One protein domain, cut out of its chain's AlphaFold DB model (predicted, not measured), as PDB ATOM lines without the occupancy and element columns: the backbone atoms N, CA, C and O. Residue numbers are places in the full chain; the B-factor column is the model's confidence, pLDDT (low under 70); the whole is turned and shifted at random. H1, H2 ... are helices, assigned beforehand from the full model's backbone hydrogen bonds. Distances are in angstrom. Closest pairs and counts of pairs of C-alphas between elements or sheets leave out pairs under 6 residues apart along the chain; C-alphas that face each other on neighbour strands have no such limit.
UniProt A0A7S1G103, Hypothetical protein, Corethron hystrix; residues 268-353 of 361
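This is residues 268 to 353 of the 361 residues of the protein "Hypothetical protein" of Corethron hystrix (UniProt A0A7S1G103). One long helix, H3, makes the length, its residues 333 to 352 sticking out as a free arm; near its first turns sits a small helical hairpin of H1 and the short H2. The printed part has 86 residues, three named helices in the order H1, H2, H3 and no named strand: all helix. It is extended, with a radius of gyration of the C-alphas of 19.2 A and spans of 66 by 26 by 17 A.

Start at H3, residues 314 to 352, and look from Thr 317 to Thr 302 of H2, residues 297 to 302: these closest C-alphas are 7.8 A apart, close but not clearly touching. With residues 276 to 284 alone, H1, residues 268 to 288, touches H2, opposite ways at a shallow tilt of 17 degrees; the closest C-alphas, of Ala 280 and Val 300, are 5.7 A apart. H1 and H3 are apart. In H1 and H3 every O i to N i+4 pair is within hydrogen-bond range; in H2, 0 of 2 are, and 1 of 3 O i to N i+3 pairs.

Find C-alpha 314 at (-36.333, 43.831, -0.068); H3 runs 56.2 A to C-alpha 352 at (-6.106, -2.985, 7.022). H1 spans 30.2 A and H2 10.0 A.

The C-alphas of Ser 268 and Asp 353, the two farthest apart, are 66.2 A apart. The printed part has no cut; the link from H2 to H3 is long. Residues 268 and 309 have pLDDT under 70.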
ATOM      1  N   SER A 268     -49.753  46.301   1.502       62.88
ATOM      2  CA  SER A 268     -48.322  45.998   1.632       62.88
ATOM      3  C   SER A 268     -47.860  45.888   3.091       62.88
ATOM      4  O   SER A 268     -46.968  45.097   3.392       62.88
ATOM      5  N   MET A 269     -48.452  46.660   4.010       71.12
ATOM      6  CA  MET A 269     -48.025  46.684   5.413       71.12
ATOM      7  C   MET A 269     -48.490  45.446   6.195       71.12
ATOM      8  O   MET A 269     -47.772  44.951   7.067       71.12
ATOM      9  N   GLU A 270     -49.681  44.921   5.889       81.31
ATOM     10  CA  GLU A 270     -50.180  43.691   6.513       81.31
ATOM     11  C   GLU A 270     -49.398  42.460   6.032       81.31
ATOM     12  O   GLU A 270     -49.015  41.610   6.844       81.31
ATOM     13  N   GLU A 271     -49.094  42.397   4.733       82.12
ATOM     14  CA  GLU A 271     -48.258  41.349   4.143       82.12
ATOM     15  C   GLU A 271     -46.834  41.375   4.710       82.12
ATOM     16  O   GLU A 271     -46.311  40.334   5.117       82.12
ATOM     17  N   GLU A 272     -46.234  42.561   4.842       83.25
ATOM     18  CA  GLU A 272     -44.933  42.743   5.491       83.25
ATOM     19  C   GLU A 272     -44.946  42.257   6.947       83.25
ATOM     20  O   GLU A 272     -44.055  41.517   7.379       83.25
ATOM     21  N   ALA A 273     -45.973  42.629   7.714       86.69
ATOM     22  CA  ALA A 273     -46.113  42.189   9.096       86.69
ATOM     23  C   ALA A 273     -46.272  40.665   9.196       86.69
ATOM     24  O   ALA A 273     -45.684  40.040  10.082       86.69
ATOM     25  N   SER A 274     -47.039  40.056   8.288       90.00
ATOM     26  CA  SER A 274     -47.201  38.604   8.197       90.00
ATOM     27  C   SER A 274     -45.870  37.912   7.893       90.00
ATOM     28  O   SER A 274     -45.454  37.026   8.642       90.00
ATOM     29  N   LEU A 275     -45.138  38.387   6.881       89.69
ATOM     30  CA  LEU A 275     -43.830  37.854   6.509       89.69
ATOM     31  C   LEU A 275     -42.836  37.936   7.671       89.69
ATOM     32  O   LEU A 275     -42.124  36.974   7.958       89.69
ATOM     33  N   ARG A 276     -42.817  39.062   8.388       90.31
ATOM     34  CA  ARG A 276     -41.944  39.253   9.549       90.31
ATOM     35  C   ARG A 276     -42.281  38.302  10.694       90.31
ATOM     36  O   ARG A 276     -41.363  37.806  11.343       90.31
ATOM     37  N   ARG A 277     -43.566  38.007  10.929       92.75
ATOM     38  CA  ARG A 277     -43.991  36.990  11.909       92.75
ATOM     39  C   ARG A 277     -43.552  35.590  11.485       92.75
ATOM     40  O   ARG A 277     -42.991  34.872  12.306       92.75
ATOM     41  N   SER A 278     -43.753  35.222  10.218       94.69
ATOM     42  CA  SER A 278     -43.299  33.933   9.680       94.69
ATOM     43  C   SER A 278     -41.782  33.781   9.775       94.69
ATOM     44  O   SER A 278     -41.293  32.724  10.168       94.69
ATOM     45  N   PHE A 279     -41.032  34.847   9.489       94.19
ATOM     46  CA  PHE A 279     -39.583  34.855   9.648       94.19
ATOM     47  C   PHE A 279     -39.171  34.719  11.116       94.19
ATOM     48  O   PHE A 279     -38.321  33.894  11.423       94.19
ATOM     49  N   ALA A 280     -39.797  35.462  12.034       95.75
ATOM     50  CA  ALA A 280     -39.527  35.342  13.468       95.75
ATOM     51  C   ALA A 280     -39.747  33.907  13.974       95.75
ATOM     52  O   ALA A 280     -38.877  33.356  14.643       95.75
ATOM     53  N   PHE A 281     -40.858  33.285  13.573       97.31
ATOM     54  CA  PHE A 281     -41.161  31.894  13.898       97.31
ATOM     55  C   PHE A 281     -40.100  30.924  13.357       97.31
ATOM     56  O   PHE A 281     -39.655  30.035  14.078       97.31
ATOM     57  N   LEU A 282     -39.642  31.118  12.115       96.31
ATOM     58  CA  LEU A 282     -38.559  30.321  11.534       96.31
ATOM     59  C   LEU A 282     -37.253  30.472  12.324       96.31
ATOM     60  O   LEU A 282     -36.592  29.475  12.602       96.31
ATOM     61  N   VAL A 283     -36.889  31.696  12.718       96.31
ATOM     62  CA  VAL A 283     -35.692  31.935  13.537       96.31
ATOM     63  C   VAL A 283     -35.818  31.240  14.892       96.31
ATOM     64  O   VAL A 283     -34.849  30.642  15.359       96.31
ATOM     65  N   ASP A 284     -36.991  31.285  15.521       97.50
ATOM     66  CA  ASP A 284     -37.238  30.605  16.793       97.50
ATOM     67  C   ASP A 284     -37.087  29.087  16.663       97.50
ATOM     68  O   ASP A 284     -36.351  28.487  17.449       97.50
ATOM     69  N   LEU A 285     -37.683  28.498  15.624       97.69
ATOM     70  CA  LEU A 285     -37.594  27.068  15.340       97.69
ATOM     71  C   LEU A 285     -36.145  26.617  15.094       97.69
ATOM     72  O   LEU A 285     -35.713  25.603  15.635       97.69
ATOM     73  N   GLN A 286     -35.353  27.394  14.350       96.19
ATOM     74  CA  GLN A 286     -33.931  27.093  14.124       96.19
ATOM     75  C   GLN A 286     -33.113  27.062  15.424       96.19
ATOM     76  O   GLN A 286     -32.168  26.284  15.545       96.19
ATOM     77  N   HIS A 287     -33.453  27.916  16.397       97.19
ATOM     78  CA  HIS A 287     -32.797  27.903  17.707       97.19
ATOM     79  C   HIS A 287     -33.278  26.743  18.575       97.19
ATOM     80  O   HIS A 287     -32.470  26.169  19.296       97.19
ATOM     81  N   GLU A 288     -34.563  26.399  18.514       97.81
ATOM     82  CA  GLU A 288     -35.114  25.241  19.223       97.81
ATOM     83  C   GLU A 288     -34.468  23.932  18.748       97.81
ATOM     84  O   GLU A 288     -34.089  23.093  19.564       97.81
ATOM     85  N   LEU A 289     -34.258  23.798  17.436       97.00
ATOM     86  CA  LEU A 289     -33.598  22.645  16.821       97.00
ATOM     87  C   LEU A 289     -32.069  22.646  16.970       97.00
ATOM     88  O   LEU A 289     -31.430  21.671  16.584       97.00
ATOM     89  N   ASN A 290     -31.477  23.710  17.526       94.56
ATOM     90  CA  ASN A 290     -30.028  23.908  17.613       94.56
ATOM     91  C   ASN A 290     -29.304  23.710  16.268       94.56
ATOM     92  O   ASN A 290     -28.243  23.096  16.226       94.56
ATOM     93  N   GLU A 291     -29.853  24.243  15.166       93.31
ATOM     94  CA  GLU A 291     -29.174  24.168  13.863       93.31
ATOM     95  C   GLU A 291     -27.811  24.878  13.919       93.31
ATOM     96  O   GLU A 291     -27.724  26.017  14.392       93.31
ATOM     97  N   ASP A 292     -26.762  24.242  13.392       90.12
ATOM     98  CA  ASP A 292     -25.393  24.778  13.415       90.12
ATOM     99  C   ASP A 292     -25.276  26.117  12.674       90.12
ATOM    100  O   ASP A 292     -24.690  27.075  13.184       90.12
ATOM    101  N   VAL A 293     -25.904  26.217  11.498       94.62
ATOM    102  CA  VAL A 293     -25.994  27.452  10.710       94.62
ATOM    103  C   VAL A 293     -27.421  27.990  10.762       94.62
ATOM    104  O   VAL A 293     -28.338  27.445  10.142       94.62
ATOM    105  N   ARG A 294     -27.611  29.101  11.477       94.94
ATOM    106  CA  ARG A 294     -28.929  29.694  11.750       94.94
ATOM    107  C   ARG A 294     -28.908  31.217  11.710       94.94
ATOM    108  O   ARG A 294     -27.875  31.848  11.932       94.94
ATOM    109  N   PHE A 295     -30.076  31.808  11.485       95.88
ATOM    110  CA  PHE A 295     -30.262  33.243  11.675       95.88
ATOM    111  C   PHE A 295     -30.173  33.613  13.155       95.88
ATOM    112  O   PHE A 295     -30.449  32.798  14.030       95.88
ATOM    113  N   THR A 296     -29.825  34.864  13.459       94.56
ATOM    114  CA  THR A 296     -29.831  35.360  14.843       94.56
ATOM    115  C   THR A 296     -31.174  36.009  15.165       94.56
ATOM    116  O   THR A 296     -31.780  36.650  14.315       94.56
ATOM    117  N   ARG A 297     -31.627  35.967  16.422       93.56
ATOM    118  CA  ARG A 297     -32.851  36.696  16.836       93.56
ATOM    119  C   ARG A 297     -32.787  38.205  16.532       93.56
ATOM    120  O   ARG A 297     -33.816  38.852  16.365       93.56
ATOM    121  N   LYS A 298     -31.575  38.763  16.405       92.56
ATOM    122  CA  LYS A 298     -31.319  40.164  16.036       92.56
ATOM    123  C   LYS A 298     -31.546  40.472  14.549       92.56
ATOM    124  O   LYS A 298     -31.654  41.648  14.223       92.56
ATOM    125  N   SER A 299     -31.642  39.472  13.665       91.00
ATOM    126  CA  SER A 299     -31.929  39.693  12.238       91.00
ATOM    127  C   SER A 299     -33.421  39.831  11.934       91.00
ATOM    128  O   SER A 299     -33.795  40.352  10.888       91.00
ATOM    129  N   VAL A 300     -34.304  39.412  12.845       91.44
ATOM    130  CA  VAL A 300     -35.758  39.598  12.698       91.44
ATOM    131  C   VAL A 300     -36.136  41.070  12.491       91.44
ATOM    132  O   VAL A 300     -36.927  41.352  11.591       91.44
ATOM    133  N   PRO A 301     -35.595  42.042  13.258       88.44
ATOM    134  CA  PRO A 301     -35.937  43.434  13.030       88.44
ATOM    135  C   PRO A 301     -35.317  44.060  11.779       88.44
ATOM    136  O   PRO A 301     -35.783  45.120  11.374       88.44
ATOM    137  N   THR A 302     -34.293  43.438  11.191       86.00
ATOM    138  CA  THR A 302     -33.646  43.932   9.965       86.00
ATOM    139  C   THR A 302     -34.335  43.445   8.695       86.00
ATOM    140  O   THR A 302     -34.000  43.926   7.617       86.00
ATOM    141  N   LEU A 303     -35.268  42.494   8.811       86.38
ATOM    142  CA  LEU A 303     -36.101  42.058   7.700       86.38
ATOM    143  C   LEU A 303     -36.999  43.217   7.266       86.38
ATOM    144  O   LEU A 303     -37.763  43.744   8.076       86.38
ATOM    145  N   GLY A 304     -36.927  43.564   5.991       82.56
ATOM    146  CA  GLY A 304     -37.850  44.514   5.397       82.56
ATOM    147  C   GLY A 304     -38.106  44.205   3.930       82.56
ATOM    148  O   GLY A 304     -37.310  43.536   3.264       82.56
ATOM    149  N   VAL A 305     -39.270  44.638   3.461       80.69
ATOM    150  CA  VAL A 305     -39.739  44.449   2.077       80.69
ATOM    151  C   VAL A 305     -39.947  45.776   1.359       80.69
ATOM    152  O   VAL A 305     -40.478  45.804   0.253       80.69
ATOM    153  N   GLY A 306     -39.495  46.872   1.975       77.50
ATOM    154  CA  GLY A 306     -39.569  48.193   1.377       77.50
ATOM    155  C   GLY A 306     -38.819  48.258   0.039       77.50
ATOM    156  O   GLY A 306     -37.839  47.524  -0.159       77.50
ATOM    157  N   PRO A 307     -39.262  49.129  -0.883       71.75
ATOM    158  CA  PRO A 307     -38.530  49.395  -2.116       71.75
ATOM    159  C   PRO A 307     -37.157  50.028  -1.828       71.75
ATOM    160  O   PRO A 307     -36.942  50.637  -0.777       71.75
ATOM    161  N   GLY A 308     -36.227  49.903  -2.778       71.81
ATOM    162  CA  GLY A 308     -34.919  50.561  -2.744       71.81
ATOM    163  C   GLY A 308     -33.767  49.689  -2.236       71.81
ATOM    164  O   GLY A 308     -33.896  48.480  -2.070       71.81
ATOM    165  N   GLY A 309     -32.604  50.310  -2.020       68.38
ATOM    166  CA  GLY A 309     -31.346  49.624  -1.685       68.38
ATOM    167  C   GLY A 309     -30.859  49.776  -0.246       68.38
ATOM    168  O   GLY A 309     -29.801  49.254   0.105       68.38
ATOM    169  N   GLU A 310     -31.596  50.508   0.586       73.88
ATOM    170  CA  GLU A 310     -31.173  50.850   1.946       73.88
ATOM    171  C   GLU A 310     -31.462  49.730   2.964       73.88
ATOM    172  O   GLU A 310     -32.005  48.668   2.641       73.88
ATOM    173  N   LYS A 311     -31.059  49.940   4.225       72.44
ATOM    174  CA  LYS A 311     -31.305  48.990   5.321       72.44
ATOM    175  C   LYS A 311     -32.812  48.829   5.542       72.44
ATOM    176  O   LYS A 311     -33.491  49.813   5.810       72.44
ATOM    177  N   GLY A 312     -33.310  47.593   5.475       76.25
ATOM    178  CA  GLY A 312     -34.747  47.299   5.554       76.25
ATOM    179  C   GLY A 312     -35.446  47.254   4.192       76.25
ATOM    180  O   GLY A 312     -36.669  47.180   4.130       76.25
ATOM    181  N   SER A 313     -34.692  47.274   3.094       85.75
ATOM    182  CA  SER A 313     -35.234  47.002   1.765       85.75
ATOM    183  C   SER A 313     -35.389  45.509   1.479       85.75
ATOM    184  O   SER A 313     -34.677  44.674   2.054       85.75
ATOM    185  N   LEU A 314     -36.227  45.179   0.493       87.19
ATOM    186  CA  LEU A 314     -36.333  43.831  -0.068       87.19
ATOM    187  C   LEU A 314     -34.959  43.268  -0.462       87.19
ATOM    188  O   LEU A 314     -34.648  42.119  -0.154       87.19
ATOM    189  N   TRP A 315     -34.102  44.072  -1.092       87.25
ATOM    190  CA  TRP A 315     -32.777  43.622  -1.519       87.25
ATOM    191  C   TRP A 315     -31.845  43.322  -0.349       87.25
ATOM    192  O   TRP A 315     -31.069  42.368  -0.418       87.25
ATOM    193  N   SER A 316     -31.954  44.069   0.752       85.75
ATOM    194  CA  SER A 316     -31.222  43.744   1.978       85.75
ATOM    195  C   SER A 316     -31.653  42.390   2.556       85.75
ATOM    196  O   SER A 316     -30.803  41.590   2.956       85.75
ATOM    197  N   THR A 317     -32.951  42.079   2.492       89.06
ATOM    198  CA  THR A 317     -33.495  40.767   2.859       89.06
ATOM    199  C   THR A 317     -32.982  39.670   1.926       89.06
ATOM    200  O   THR A 317     -32.495  38.647   2.402       89.06
ATOM    201  N   VAL A 318     -33.011  39.877   0.605       89.81
ATOM    202  CA  VAL A 318     -32.484  38.906  -0.373       89.81
ATOM    203  C   VAL A 318     -31.014  38.585  -0.091       89.81
ATOM    204  O   VAL A 318     -30.638  37.414  -0.078       89.81
ATOM    205  N   ARG A 319     -30.184  39.590   0.213       87.50
ATOM    206  CA  ARG A 319     -28.771  39.364   0.568       87.50
ATOM    207  C   ARG A 319     -28.589  38.584   1.856       87.50
ATOM    208  O   ARG A 319     -27.709  37.731   1.926       87.50
ATOM    209  N   LEU A 320     -29.409  38.869   2.867       90.38
ATOM    210  CA  LEU A 320     -29.397  38.116   4.117       90.38
ATOM    211  C   LEU A 320     -29.643  36.621   3.846       90.38
ATOM    212  O   LEU A 320     -28.921  35.774   4.370       90.38
ATOM    213  N   TRP A 321     -30.603  36.303   2.973       92.00
ATOM    214  CA  TRP A 321     -30.891  34.927   2.554       92.00
ATOM    215  C   TRP A 321     -29.789  34.298   1.693       92.00
ATOM    216  O   TRP A 321     -29.478  33.119   1.875       92.00
ATOM    217  N   GLN A 322     -29.173  35.060   0.786       91.06
ATOM    218  CA  GLN A 322     -28.030  34.591  -0.007       91.06
ATOM    219  C   GLN A 322     -26.854  34.205   0.897       91.06
ATOM    220  O   GLN A 322     -26.397  33.066   0.846       91.06
ATOM    221  N   SER A 323     -26.450  35.101   1.805       91.06
ATOM    222  CA  SER A 323     -25.361  34.839   2.753       91.06
ATOM    223  C   SER A 323     -25.661  33.638   3.652       91.06
ATOM    224  O   SER A 323     -24.792  32.803   3.892       91.06
ATOM    225  N   TYR A 324     -26.908  33.502   4.103       93.50
ATOM    226  CA  TYR A 324     -27.338  32.339   4.872       93.50
ATOM    227  C   TYR A 324     -27.204  31.026   4.089       93.50
ATOM    228  O   TYR A 324     -26.697  30.036   4.614       93.50
ATOM    229  N   THR A 325     -27.620  31.014   2.822       93.44
ATOM    230  CA  THR A 325     -27.529  29.826   1.960       93.44
ATOM    231  C   THR A 325     -26.073  29.435   1.711       93.44
ATOM    232  O   THR A 325     -25.732  28.257   1.804       93.44
ATOM    233  N   GLU A 326     -25.199  30.413   1.469       91.88
ATOM    234  CA  GLU A 326     -23.755  30.198   1.319       91.88
ATOM    235  C   GLU A 326     -23.135  29.612   2.592       91.88
ATOM    236  O   GLU A 326     -22.409  28.622   2.529       91.88
ATOM    237  N   GLN A 327     -23.472  30.160   3.764       94.06
ATOM    238  CA  GLN A 327     -23.004  29.626   5.044       94.06
ATOM    239  C   GLN A 327     -23.482  28.189   5.271       94.06
ATOM    240  O   GLN A 327     -22.699  27.350   5.715       94.06
ATOM    241  N   ARG A 328     -24.742  27.871   4.934       94.50
ATOM    242  CA  ARG A 328     -25.254  26.494   5.028       94.50
ATOM    243  C   ARG A 328     -24.512  25.558   4.084       94.50
ATOM    244  O   ARG A 328     -24.206  24.440   4.482       94.50
ATOM    245  N   LEU A 329     -24.237  25.994   2.856       94.00
ATOM    246  CA  LEU A 329     -23.502  25.196   1.876       94.00
ATOM    247  C   LEU A 329     -22.102  24.849   2.396       94.00
ATOM    248  O   LEU A 329     -21.717  23.683   2.370       94.00
ATOM    249  N   VAL A 330     -21.379  25.838   2.934       94.12
ATOM    250  CA  VAL A 330     -20.058  25.631   3.549       94.12
ATOM    251  C   VAL A 330     -20.151  24.699   4.759       94.12
ATOM    252  O   VAL A 330     -19.347  23.777   4.881       94.12
ATOM    253  N   GLY A 331     -21.152  24.886   5.627       93.62
ATOM    254  CA  GLY A 331     -21.400  23.996   6.764       93.62
ATOM    255  C   GLY A 331     -21.586  22.539   6.330       93.62
ATOM    256  O   GLY A 331     -20.878  21.658   6.808       93.62
ATOM    257  N   ARG A 332     -22.448  22.297   5.333       93.75
ATOM    258  CA  ARG A 332     -22.683  20.957   4.769       93.75
ATOM    259  C   ARG A 332     -21.448  20.355   4.107       93.75
ATOM    260  O   ARG A 332     -21.233  19.151   4.205       93.75
ATOM    261  N   GLN A 333     -20.644  21.168   3.427       94.75
ATOM    262  CA  GLN A 333     -19.397  20.702   2.827       94.75
ATOM    263  C   GLN A 333     -18.406  20.226   3.899       94.75
ATOM    264  O   GLN A 333     -17.784  19.179   3.727       94.75
ATOM    265  N   ASN A 334     -18.300  20.956   5.012       95.38
ATOM    266  CA  ASN A 334     -17.442  20.579   6.133       95.38
ATOM    267  C   ASN A 334     -17.936  19.300   6.824       95.38
ATOM    268  O   ASN A 334     -17.130  18.414   7.091       95.38
ATOM    269  N   GLU A 335     -19.246  19.176   7.063       94.19
ATOM    270  CA  GLU A 335     -19.858  17.948   7.596       94.19
ATOM    271  C   GLU A 335     -19.526  16.738   6.714       94.19
ATOM    272  O   GLU A 335     -19.009  15.736   7.197       94.19
ATOM    273  N   LEU A 336     -19.732  16.854   5.397       96.12
ATOM    274  CA  LEU A 336     -19.438  15.777   4.450       96.12
ATOM    275  C   LEU A 336     -17.951  15.398   4.461       96.12
ATOM    276  O   LEU A 336     -17.612  14.217   4.378       96.12
ATOM    277  N   GLN A 337     -17.059  16.385   4.566       95.44
ATOM    278  CA  GLN A 337     -15.621  16.146   4.645       95.44
ATOM    279  C   GLN A 337     -15.234  15.395   5.926       95.44
ATOM    280  O   GLN A 337     -14.423  14.470   5.849       95.44
ATOM    281  N   LEU A 338     -15.823  15.748   7.072       95.31
ATOM    282  CA  LEU A 338     -15.597  15.057   8.344       95.31
ATOM    283  C   LEU A 338     -16.140  13.624   8.307       95.31
ATOM    284  O   LEU A 338     -15.401  12.692   8.616       95.31
ATOM    285  N   ASP A 339     -17.368  13.430   7.823       96.25
ATOM    286  CA  ASP A 339     -17.977  12.104   7.646       96.25
ATOM    287  C   ASP A 339     -17.125  11.201   6.745       96.25
ATOM    288  O   ASP A 339     -16.999   9.992   6.964       96.25
ATOM    289  N   PHE A 340     -16.547  11.776   5.688       96.75
ATOM    290  CA  PHE A 340     -15.660  11.052   4.787       96.75
ATOM    291  C   PHE A 340     -14.343  10.666   5.470       96.75
ATOM    292  O   PHE A 340     -13.897   9.526   5.327       96.75
ATOM    293  N   GLN A 341     -13.740  11.578   6.237       94.94
ATOM    294  CA  GLN A 341     -12.536  11.299   7.022       94.94
ATOM    295  C   GLN A 341     -12.786  10.208   8.068       94.94
ATOM    296  O   GLN A 341     -11.997   9.270   8.160       94.94
ATOM    297  N   GLU A 342     -13.903  10.268   8.791       95.19
ATOM    298  CA  GLU A 342     -14.276   9.261   9.787       95.19
ATOM    299  C   GLU A 342     -14.451   7.879   9.145       95.19
ATOM    300  O   GLU A 342     -13.885   6.890   9.615       95.19
ATOM    301  N   LYS A 343     -15.164   7.802   8.014       95.69
ATOM    302  CA  LYS A 343     -15.336   6.546   7.268       95.69
ATOM    303  C   LYS A 343     -14.017   5.999   6.730       95.69
ATOM    304  O   LYS A 343     -13.836   4.784   6.722       95.69
ATOM    305  N   LEU A 344     -13.097   6.862   6.296       92.25
ATOM    306  CA  LEU A 344     -11.760   6.446   5.868       92.25
ATOM    307  C   LEU A 344     -10.942   5.879   7.027       92.25
ATOM    308  O   LEU A 344     -10.328   4.828   6.864       92.25
ATOM    309  N   VAL A 345     -10.944   6.549   8.181       91.25
ATOM    310  CA  VAL A 345     -10.261   6.060   9.386       91.25
ATOM    311  C   VAL A 345     -10.826   4.703   9.780       91.25
ATOM    312  O   VAL A 345     -10.064   3.754   9.920       91.25
ATOM    313  N   LYS A 346     -12.156   4.588   9.844       92.88
ATOM    314  CA  LYS A 346     -12.847   3.337  10.156       92.88
ATOM    315  C   LYS A 346     -12.492   2.209   9.183       92.88
ATOM    316  O   LYS A 346     -12.205   1.099   9.606       92.88
ATOM    317  N   PHE A 347     -12.460   2.486   7.880       93.62
ATOM    318  CA  PHE A 347     -12.061   1.498   6.876       93.62
ATOM    319  C   PHE A 347     -10.595   1.063   7.038       93.62
ATOM    320  O   PHE A 347     -10.271  -0.110   6.881       93.62
ATOM    321  N   LEU A 348      -9.683   1.988   7.352       90.94
ATOM    322  CA  LEU A 348      -8.265   1.664   7.545       90.94
ATOM    323  C   LEU A 348      -8.013   0.852   8.820       90.94
ATOM    324  O   LEU A 348      -7.141  -0.022   8.807       90.94
ATOM    325  N   THR A 349      -8.760   1.121   9.889       90.56
ATOM    326  CA  THR A 349      -8.661   0.362  11.137       90.56
ATOM    327  C   THR A 349      -9.315  -1.014  11.015       90.56
ATOM    328  O   THR A 349      -8.714  -1.992  11.449       90.56
ATOM    329  N   GLU A 350     -10.486  -1.125  10.374       92.75
ATOM    330  CA  GLU A 350     -11.219  -2.395  10.234       92.75
ATOM    331  C   GLU A 350     -10.614  -3.334   9.171       92.75
ATOM    332  O   GLU A 350     -10.409  -4.514   9.452       92.75
ATOM    333  N   ASP A 351     -10.283  -2.837   7.972       86.00
ATOM    334  CA  ASP A 351      -9.898  -3.705   6.844       86.00
ATOM    335  C   ASP A 351      -8.382  -3.890   6.686       86.00
ATOM    336  O   ASP A 351      -7.936  -4.837   6.030       86.00
ATOM    337  N   LYS A 352      -7.567  -2.976   7.227       82.31
ATOM    338  CA  LYS A 352      -6.106  -2.985   7.022       82.31
ATOM    339  C   LYS A 352      -5.279  -3.137   8.295       82.31
ATOM    340  O   LYS A 352      -4.055  -3.175   8.174       82.31
ATOM    341  N   ASP A 353      -5.920  -3.245   9.461       84.81
ATOM    342  CA  ASP A 353      -5.269  -3.406  10.773       84.81
ATOM    343  C   ASP A 353      -4.163  -2.354  11.011       84.81
ATOM    344  O   ASP A 353      -3.100  -2.617  11.581       84.81
TER     345      ASP A 353